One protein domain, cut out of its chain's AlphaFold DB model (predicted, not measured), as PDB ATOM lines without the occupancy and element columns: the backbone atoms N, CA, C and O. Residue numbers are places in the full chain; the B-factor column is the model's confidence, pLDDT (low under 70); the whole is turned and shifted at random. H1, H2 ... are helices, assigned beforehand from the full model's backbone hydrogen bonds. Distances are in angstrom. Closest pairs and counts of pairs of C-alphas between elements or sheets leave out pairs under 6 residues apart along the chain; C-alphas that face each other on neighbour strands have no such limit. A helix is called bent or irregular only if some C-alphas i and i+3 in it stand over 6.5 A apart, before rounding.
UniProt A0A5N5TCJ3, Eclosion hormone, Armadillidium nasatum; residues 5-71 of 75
ATOM      1  N   LYS A   5     150.651 103.758 196.374       71.19
ATOM      2  CA  LYS A   5     150.691 104.947 195.508       71.19
ATOM      3  C   LYS A   5     149.706 104.820 194.339       71.19
ATOM      4  O   LYS A   5     148.858 105.688 194.172       71.19
ATOM      5  N   GLU A   6     149.727 103.686 193.641       67.19
ATOM      6  CA  GLU A   6     148.809 103.392 192.533       67.19
ATOM      7  C   GLU A   6     147.345 103.358 193.000       67.19
ATOM      8  O   GLU A   6     146.458 103.862 192.314       67.19
ATOM      9  N   ILE A   7     147.072 102.854 194.211       66.56
ATOM     10  CA  ILE A   7     145.719 102.867 194.799       66.56
ATOM     11  C   ILE A   7     145.226 104.302 195.055       66.56
ATOM     12  O   ILE A   7     144.045 104.597 194.843       66.56
ATOM     13  N   LYS A   8     146.097 105.206 195.525       68.00
ATOM     14  CA  LYS A   8     145.747 106.623 195.744       68.00
ATOM     15  C   LYS A   8     145.476 107.342 194.426       68.00
ATOM     16  O   LYS A   8     144.496 108.083 194.344       68.00
ATOM     17  N   ASP A   9     146.286 107.080 193.409       68.06
ATOM     18  CA  ASP A   9     146.115 107.660 192.078       68.06
ATOM     19  C   ASP A   9     144.819 107.162 191.420       68.06
ATOM     20  O   ASP A   9     144.045 107.967 190.904       68.06
ATOM     21  N   LEU A  10     144.483 105.874 191.570       65.69
ATOM     22  CA  LEU A  10     143.199 105.307 191.139       65.69
ATOM     23  C   LEU A  10     142.003 105.903 191.898       65.69
ATOM     24  O   LEU A  10     140.979 106.227 191.298       65.69
ATOM     25  N   LYS A  11     142.098 106.094 193.219       72.44
ATOM     26  CA  LYS A  11     141.024 106.751 193.987       72.44
ATOM     27  C   LYS A  11     140.827 108.202 193.557       72.44
ATOM     28  O   LYS A  11     139.686 108.622 193.369       72.44
ATOM     29  N   ASN A  12     141.911 108.950 193.370       70.12
ATOM     30  CA  ASN A  12     141.854 110.317 192.857       70.12
ATOM     31  C   ASN A  12     141.267 110.352 191.443       70.12
ATOM     32  O   ASN A  12     140.411 111.192 191.177       70.12
ATOM     33  N   PHE A  13     141.627 109.396 190.584       68.19
ATOM     34  CA  PHE A  13     141.026 109.200 189.265       68.19
ATOM     35  C   PHE A  13     139.501 109.035 189.357       68.19
ATOM     36  O   PHE A  13     138.763 109.792 188.726       68.19
ATOM     37  N   PHE A  14     139.002 108.116 190.193       69.81
ATOM     38  CA  PHE A  14     137.558 107.881 190.342       69.81
ATOM     39  C   PHE A  14     136.814 109.077 190.951       69.81
ATOM     40  O   PHE A  14     135.709 109.413 190.514       69.81
ATOM     41  N   LEU A  15     137.408 109.749 191.941       68.56
ATOM     42  CA  LEU A  15     136.837 110.962 192.534       68.56
ATOM     43  C   LEU A  15     136.769 112.103 191.516       68.56
ATOM     44  O   LEU A  15     135.759 112.808 191.438       68.56
ATOM     45  N   TYR A  16     137.815 112.259 190.708       66.31
ATOM     46  CA  TYR A  16     137.890 113.284 189.679       66.31
ATOM     47  C   TYR A  16     136.882 113.026 188.555       66.31
ATOM     48  O   TYR A  16     136.125 113.924 188.176       66.31
ATOM     49  N   GLN A  17     136.775 111.768 188.118       64.69
ATOM     50  CA  GLN A  17     135.771 111.338 187.157       64.69
ATOM     51  C   GLN A  17     134.356 111.614 187.676       64.69
ATOM     52  O   GLN A  17     133.528 112.081 186.909       64.69
ATOM     53  N   ARG A  18     134.045 111.414 188.967       68.88
ATOM     54  CA  ARG A  18     132.698 111.697 189.504       68.88
ATOM     55  C   ARG A  18     132.308 113.175 189.474       68.88
ATOM     56  O   ARG A  18     131.117 113.452 189.340       68.88
ATOM     57  N   ARG A  19     133.271 114.093 189.584       74.94
ATOM     58  CA  ARG A  19     133.019 115.523 189.832       74.94
ATOM     59  C   ARG A  19     132.917 116.381 188.566       74.94
ATOM     60  O   ARG A  19     132.247 117.404 188.610       74.94
ATOM     61  N   SER A  20     133.565 115.988 187.464       80.88
ATOM     62  CA  SER A  20     133.631 116.792 186.231       80.88
ATOM     63  C   SER A  20     133.009 116.082 185.028       80.88
ATOM     64  O   SER A  20     133.478 115.033 184.587       80.88
ATOM     65  N   THR A  21     131.962 116.684 184.462       84.31
ATOM     66  CA  THR A  21     131.258 116.179 183.272       84.31
ATOM     67  C   THR A  21     132.154 116.186 182.033       84.31
ATOM     68  O   THR A  21     132.137 115.234 181.261       84.31
ATOM     69  N   ILE A  22     132.998 117.211 181.887       86.31
ATOM     70  CA  ILE A  22     133.922 117.368 180.752       86.31
ATOM     71  C   ILE A  22     134.973 116.254 180.759       86.31
ATOM     72  O   ILE A  22     135.260 115.637 179.738       86.31
ATOM     73  N   VAL A  23     135.498 115.928 181.940       87.06
ATOM     74  CA  VAL A  23     136.490 114.858 182.106       87.06
ATOM     75  C   VAL A  23     135.886 113.500 181.763       87.06
ATOM     76  O   VAL A  23     136.533 112.698 181.099       87.06
ATOM     77  N   LYS A  24     134.631 113.242 182.161       87.00
ATOM     78  CA  LYS A  24     133.925 112.009 181.774       87.00
ATOM     79  C   LYS A  24     133.814 111.873 180.254       87.00
ATOM     80  O   LYS A  24     134.050 110.783 179.742       87.00
ATOM     81  N   VAL A  25     133.448 112.949 179.555       89.62
ATOM     82  CA  VAL A  25     133.311 112.952 178.090       89.62
ATOM     83  C   VAL A  25     134.662 112.699 177.426       89.62
ATOM     84  O   VAL A  25     134.788 111.771 176.636       89.62
ATOM     85  N   ASN A  26     135.705 113.424 177.823       90.00
ATOM     86  CA  ASN A  26     137.020 113.271 177.198       90.00
ATOM     87  C   ASN A  26     137.671 111.913 177.483       90.00
ATOM     88  O   ASN A  26     138.357 111.379 176.617       90.00
ATOM     89  N   LEU A  27     137.421 111.312 178.651       90.44
ATOM     90  CA  LEU A  27     137.835 109.933 178.922       90.44
ATOM     91  C   LEU A  27     137.122 108.929 178.004       90.44
ATOM     92  O   LEU A  27     137.755 107.977 177.550       90.44
ATOM     93  N   ARG A  28     135.835 109.142 177.694       91.50
ATOM     94  CA  ARG A  28     135.119 108.324 176.699       91.50
ATOM     95  C   ARG A  28     135.708 108.508 175.305       91.50
ATOM     96  O   ARG A  28     135.909 107.511 174.623       91.50
ATOM     97  N   ASN A  29     136.071 109.732 174.922       92.25
ATOM     98  CA  ASN A  29     136.737 109.981 173.643       92.25
ATOM     99  C   ASN A  29     138.110 109.292 173.574       92.25
ATOM    100  O   ASN A  29     138.428 108.682 172.560       92.25
ATOM    101  N   CYS A  30     138.900 109.301 174.659       93.19
ATOM    102  CA  CYS A  30     140.142 108.522 174.728       93.19
ATOM    103  C   CYS A  30     139.888 107.020 174.511       93.19
ATOM    104  O   CYS A  30     140.657 106.365 173.807       93.19
ATOM    105  N   GLY A  31     138.819 106.476 175.104       93.25
ATOM    106  CA  GLY A  31     138.393 105.090 174.889       93.25
ATOM    107  C   GLY A  31     138.021 104.819 173.431       93.25
ATOM    108  O   GLY A  31     138.544 103.890 172.829       93.25
ATOM    109  N   HIS A  32     137.219 105.695 172.833       93.81
ATOM    110  CA  HIS A  32     136.805 105.574 171.439       93.81
ATOM    111  C   HIS A  32     137.993 105.626 170.465       93.81
ATOM    112  O   HIS A  32     138.115 104.785 169.577       93.81
ATOM    113  N   CYS A  33     138.944 106.544 170.672       93.75
ATOM    114  CA  CYS A  33     140.154 106.594 169.846       93.75
ATOM    115  C   CYS A  33     140.995 105.319 170.014       93.75
ATOM    116  O   CYS A  33     141.595 104.849 169.050       93.75
ATOM    117  N   LYS A  34     141.030 104.727 171.218       94.62
ATOM    118  CA  LYS A  34     141.709 103.447 171.457       94.62
ATOM    119  C   LYS A  34     141.021 102.286 170.733       94.62
ATOM    120  O   LYS A  34     141.726 101.410 170.246       94.62
ATOM    121  N   GLU A  35     139.694 102.280 170.646       94.75
ATOM    122  CA  GLU A  35     138.934 101.279 169.884       94.75
ATOM    123  C   GLU A  35     139.223 101.374 168.379       94.75
ATOM    124  O   GLU A  35     139.468 100.352 167.745       94.75
ATOM    125  N   ILE A  36     139.265 102.591 167.822       93.75
ATOM    126  CA  ILE A  36     139.517 102.824 166.388       93.75
ATOM    127  C   ILE A  36     140.963 102.494 166.005       93.75
ATOM    128  O   ILE A  36     141.218 101.761 165.053       93.75
ATOM    129  N   TYR A  37     141.924 103.072 166.725       92.62
ATOM    130  CA  TYR A  37     143.340 103.014 166.355       92.62
ATOM    131  C   TYR A  37     144.080 101.841 166.997       92.62
ATOM    132  O   TYR A  37     145.258 101.626 166.710       92.62
ATOM    133  N   GLY A  38     143.430 101.091 167.888       92.19
ATOM    134  CA  GLY A  38     144.025  99.938 168.550       92.19
ATOM    135  C   GLY A  38     145.371 100.281 169.185       92.19
ATOM    136  O   GLY A  38     145.520 101.252 169.933       92.19
ATOM    137  N   ASP A  39     146.394  99.481 168.903       91.44
ATOM    138  CA  ASP A  39     147.713  99.629 169.523       91.44
ATOM    139  C   ASP A  39     148.534 100.818 169.054       91.44
ATOM    140  O   ASP A  39     149.473 101.199 169.762       91.44
ATOM    141  N   TYR A  40     148.123 101.461 167.965       91.12
ATOM    142  CA  TYR A  40     148.712 102.709 167.493       91.12
ATOM    143  C   TYR A  40     148.375 103.886 168.410       91.12
ATOM    144  O   TYR A  40     149.076 104.892 168.382       91.12
ATOM    145  N   PHE A  41     147.359 103.763 169.270       93.38
ATOM    146  CA  PHE A  41     146.943 104.814 170.193       93.38
ATOM    147  C   PHE A  41     147.252 104.474 171.654       93.38
ATOM    148  O   PHE A  41     146.922 103.400 172.175       93.38
ATOM    149  N   ASN A  42     147.881 105.422 172.350       93.12
ATOM    150  CA  ASN A  42     148.169 105.345 173.774       93.12
ATOM    151  C   ASN A  42     147.009 105.940 174.592       93.12
ATOM    152  O   ASN A  42     147.036 107.099 175.015       93.12
ATOM    153  N   GLY A  43     145.986 105.114 174.828       90.81
ATOM    154  CA  GLY A  43     144.809 105.497 175.613       90.81
ATOM    155  C   GLY A  43     145.126 105.894 177.058       90.81
ATOM    156  O   GLY A  43     144.472 106.786 177.595       90.81
ATOM    157  N   GLN A  44     146.163 105.307 177.665       89.31
ATOM    158  CA  GLN A  44     146.598 105.669 179.014       89.31
ATOM    159  C   GLN A  44     147.129 107.106 179.054       89.31
ATOM    160  O   GLN A  44     146.631 107.917 179.832       89.31
ATOM    161  N   ALA A  45     148.061 107.453 178.160       91.12
ATOM    162  CA  ALA A  45     148.595 108.814 178.073       91.12
ATOM    163  C   ALA A  45     147.492 109.849 177.778       91.12
ATOM    164  O   ALA A  45     147.523 110.967 178.296       91.12
ATOM    165  N   CYS A  46     146.486 109.465 176.985       92.12
ATOM    166  CA  CYS A  46     145.304 110.287 176.742       92.12
ATOM    167  C   CYS A  46     144.503 110.560 178.024       92.12
ATOM    168  O   CYS A  46     144.218 111.717 178.345       92.12
ATOM    169  N   ALA A  47     144.182 109.510 178.785       90.06
ATOM    170  CA  ALA A  47     143.416 109.619 180.023       90.06
ATOM    171  C   ALA A  47     144.156 110.425 181.102       90.06
ATOM    172  O   ALA A  47     143.562 111.284 181.754       90.06
ATOM    173  N   GLU A  48     145.460 110.201 181.251       88.19
ATOM    174  CA  GLU A  48     146.312 110.952 182.175       88.19
ATOM    175  C   GLU A  48     146.339 112.441 181.814       88.19
ATOM    176  O   GLU A  48     146.095 113.298 182.668       88.19
ATOM    177  N   ASN A  49     146.540 112.771 180.534       88.88
ATOM    178  CA  ASN A  49     146.518 114.158 180.080       88.88
ATOM    179  C   ASN A  49     145.146 114.817 180.292       88.88
ATOM    180  O   ASN A  49     145.080 115.973 180.714       88.88
ATOM    181  N   CYS A  50     144.053 114.088 180.054       89.12
ATOM    182  CA  CYS A  50     142.700 114.573 180.316       89.12
ATOM    183  C   CYS A  50     142.526 114.986 181.786       89.12
ATOM    184  O   CYS A  50     141.900 116.004 182.075       89.12
ATOM    185  N   ILE A  51     143.084 114.228 182.727       85.75
ATOM    186  CA  ILE A  51     142.981 114.536 184.160       85.75
ATOM    187  C   ILE A  51     143.858 115.730 184.519       85.75
ATOM    188  O   ILE A  51     143.384 116.663 185.169       85.75
ATOM    189  N   LEU A  52     145.107 115.732 184.050       86.06
ATOM    190  CA  LEU A  52     146.063 116.814 184.298       86.06
ATOM    191  C   LEU A  52     145.552 118.161 183.775       86.06
ATOM    192  O   LEU A  52     145.668 119.179 184.452       86.06
ATOM    193  N   THR A  53     144.929 118.161 182.597       87.81
ATOM    194  CA  THR A  53     144.359 119.363 181.966       87.81
ATOM    195  C   THR A  53     142.925 119.648 182.399       87.81
ATOM    196  O   THR A  53     142.290 120.559 181.871       87.81
ATOM    197  N   LYS A  54     142.378 118.876 183.343       86.19
ATOM    198  CA  LYS A  54     140.996 119.007 183.817       86.19
ATOM    199  C   LYS A  54     139.931 118.922 182.712       86.19
ATOM    200  O   LYS A  54     138.857 119.510 182.827       86.19
ATOM    201  N   GLY A  55     140.227 118.188 181.643       82.00
ATOM    202  CA  GLY A  55     139.365 118.037 180.476       82.00
ATOM    203  C   GLY A  55     139.415 119.209 179.490       82.00
ATOM    204  O   GLY A  55     138.572 119.278 178.606       82.00
ATOM    205  N   GLN A  56     140.381 120.127 179.593       82.25
ATOM    206  CA  GLN A  56     140.500 121.233 178.631       82.25
ATOM    207  C   GLN A  56     140.991 120.783 177.249       82.25
ATOM    208  O   GLN A  56     140.696 121.436 176.255       82.25
ATOM    209  N   ALA A  57     141.719 119.668 177.170       79.75
ATOM    210  CA  ALA A  57     142.196 119.111 175.909       79.75
ATOM    211  C   ALA A  57     141.415 117.835 175.561       79.75
ATOM    212  O   ALA A  57     141.781 116.738 175.990       79.75
ATOM    213  N   ALA A  58     140.324 117.997 174.811       79.56
ATOM    214  CA  ALA A  58     139.526 116.891 174.295       79.56
ATOM    215  C   ALA A  58     140.198 116.278 173.056       79.56
ATOM    216  O   ALA A  58     140.508 117.019 172.123       79.56
ATOM    217  N   PRO A  59     140.434 114.956 173.013       88.19
ATOM    218  CA  PRO A  59     140.774 114.296 171.762       88.19
ATOM    219  C   PRO A  59     139.511 114.173 170.897       88.19
ATOM    220  O   PRO A  59     138.451 113.768 171.385       88.19
ATOM    221  N   ASP A  60     139.644 114.490 169.616       88.75
ATOM    222  CA  ASP A  60     138.710 114.119 168.559       88.75
ATOM    223  C   ASP A  60     139.416 113.103 167.664       88.75
ATOM    224  O   ASP A  60     140.415 113.418 167.023       88.75
ATOM    225  N   CYS A  61     138.908 111.874 167.625       89.75
ATOM    226  CA  CYS A  61     139.512 110.790 166.855       89.75
ATOM    227  C   CYS A  61     139.474 111.042 165.339       89.75
ATOM    228  O   CYS A  61     140.144 110.330 164.603       89.75
ATOM    229  N   ASN A  62     138.720 112.041 164.874       89.81
ATOM    230  CA  ASN A  62     138.635 112.437 163.470       89.81
ATOM    231  C   ASN A  62     139.496 113.665 163.136       89.81
ATOM    232  O   ASN A  62     139.681 113.960 161.956       89.81
ATOM    233  N   ASP A  63     140.046 114.361 164.137       90.69
ATOM    234  CA  ASP A  63     140.963 115.490 163.944       90.69
ATOM    235  C   ASP A  63     142.378 115.133 164.441       90.69
ATOM    236  O   ASP A  63     142.673 115.260 165.640       90.69
ATOM    237  N   PRO A  64     143.301 114.752 163.532       86.06
ATOM    238  CA  PRO A  64     144.682 114.407 163.861       86.06
ATOM    239  C   PRO A  64     145.412 115.451 164.702       86.06
ATOM    240  O   PRO A  64     146.310 115.100 165.469       86.06
ATOM    241  N   VAL A  65     145.049 116.734 164.609       88.50
ATOM    242  CA  VAL A  65     145.691 117.800 165.387       88.50
ATOM    243  C   VAL A  65     145.493 117.579 166.889       88.50
ATOM    244  O   VAL A  65     146.415 117.835 167.671       88.50
ATOM    245  N   THR A  66     144.341 117.042 167.290       88.12
ATOM    246  CA  THR A  66     143.944 116.892 168.696       88.12
ATOM    247  C   THR A  66     144.474 115.609 169.351       88.12
ATOM    248  O   THR A  66     144.747 115.607 170.557       88.12
ATOM    249  N   PHE A  67     144.679 114.529 168.581       88.75
ATOM    250  CA  PHE A  67     145.042 113.213 169.128       88.75
ATOM    251  C   PHE A  67     146.412 112.668 168.687       88.75
ATOM    252  O   PHE A  67     146.910 111.740 169.329       88.75
ATOM    253  N   LYS A  68     147.090 113.263 167.684       89.81
ATOM    254  CA  LYS A  68     148.405 112.783 167.187       89.81
ATOM    255  C   LYS A  68     149.468 112.619 168.269       89.81
ATOM    256  O   LYS A  68     150.325 111.751 168.166       89.81
ATOM    257  N   ARG A  69     149.419 113.437 169.325       89.50
ATOM    258  CA  ARG A  69     150.365 113.378 170.455       89.50
ATOM    259  C   ARG A  69     150.272 112.076 171.258       89.50
ATOM    260  O   ARG A  69     151.172 111.774 172.031       89.50
ATOM    261  N   PHE A  70     149.175 111.340 171.098       92.12
ATOM    262  CA  PHE A  70     148.930 110.052 171.740       92.12
ATOM    263  C   PHE A  70     149.136 108.874 170.787       92.12
ATOM    264  O   PHE A  70     149.020 107.726 171.216       92.12
ATOM    265  N   LEU A  71     149.444 109.132 169.513       90.19
ATOM    266  CA  LEU A  71     149.851 108.081 168.597       90.19
ATOM    267  C   LEU A  71     151.256 107.608 168.961       90.19
ATOM    268  O   LEU A  71     152.167 108.407 169.194       90.19
TER     269      LEU A  71
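AT A GLANCE: This is residues 5 to 71 of the 75 residues of the protein "Eclosion hormone" of Armadillidium nasatum (UniProt A0A5N5TCJ3). A helical hairpin, H2 folded back into H3, forms the body; H1 sets off from the open end of the hairpin at a corner, as an arm whose residues 5 to 11 stick out. A long link leads from H3 to the short H4, which lies toward the other end of the hairpin, where H2 turns into H3. The printed part has 67 residues with four named helices, in the order H1, H2, H3, H4, and no named strand; the class is all helix. The whole is compact, with a radius of gyration of the C-alphas of 11.7 A, and spans 31 by 22 by 16 A.

IN THESE COORDINATES: H1 is residues 5 to 19, 21.4 A from first to last C-alpha, and begins at C-alpha 5 at (150.691, 104.947, 195.508). H2 is residues 21 to 40, the longest helix by residues, and runs 27.1 A from C-alpha 21 at (131.258, 116.179, 183.272). It has a kink of 58 degrees near residue 34 and is irregular: C-alphas 36 and 39 are 9.3 A apart. H3 is residues 43 to 52, 14.3 A long. H4 is residues 64 to 70, 10.0 A long, and ends at C-alpha 70 at (148.930, 110.052, 171.740); it is irregular too, with C-alphas 66 and 69 at 7.5 A.

HOW THE PARTS SIT: H1 and H2 touch only at the corner by their link, H1 with residues 16 to 18 alone and H2 with residues 23 to 24 alone; the closest C-alphas, of Gln 17 and Lys 24, are 5.7 A apart. They run opposite ways at a steep tilt of 58 degrees. H1 and H3 are close but not clearly touching, with the C-alphas of Tyr 16 and Ile 51 closest at 7.6 A; their steep tilt of 69 degrees is only just short of about perpendicular. H2 and H3 touch as a hairpin, opposite ways at a shallow tilt of 24 degrees, and their closest C-alphas, of Lys 34 and Gly 43, are 5.6 A apart. H3 and H4 only just touch, with 3 pairs of C-alphas within 8 A, the closest being Cys 46 and Phe 70 at 6.2 A; they stand about perpendicular, at 78 degrees. H2 and H4 are near each other, and H1 and H4 are apart. In H1 and H3 every O i to N i+4 pair is within hydrogen-bond range; in H2 14 of 16 are, and in H4 1 of 3, beside 1 of 4 O i to N i+3 pairs.

THE WHOLE: The two C-alphas farthest apart, of Lys 5 and Asn 62, are 35.0 A from each other. The printed part has no cut. The links H1 to H2 and H2 to H3 are tight; that from H3 to H4, with 11 residues, is long. The mean pLDDT of the printed part is 84.6, and residues 6 to 10 and 13 to 18 are under 70.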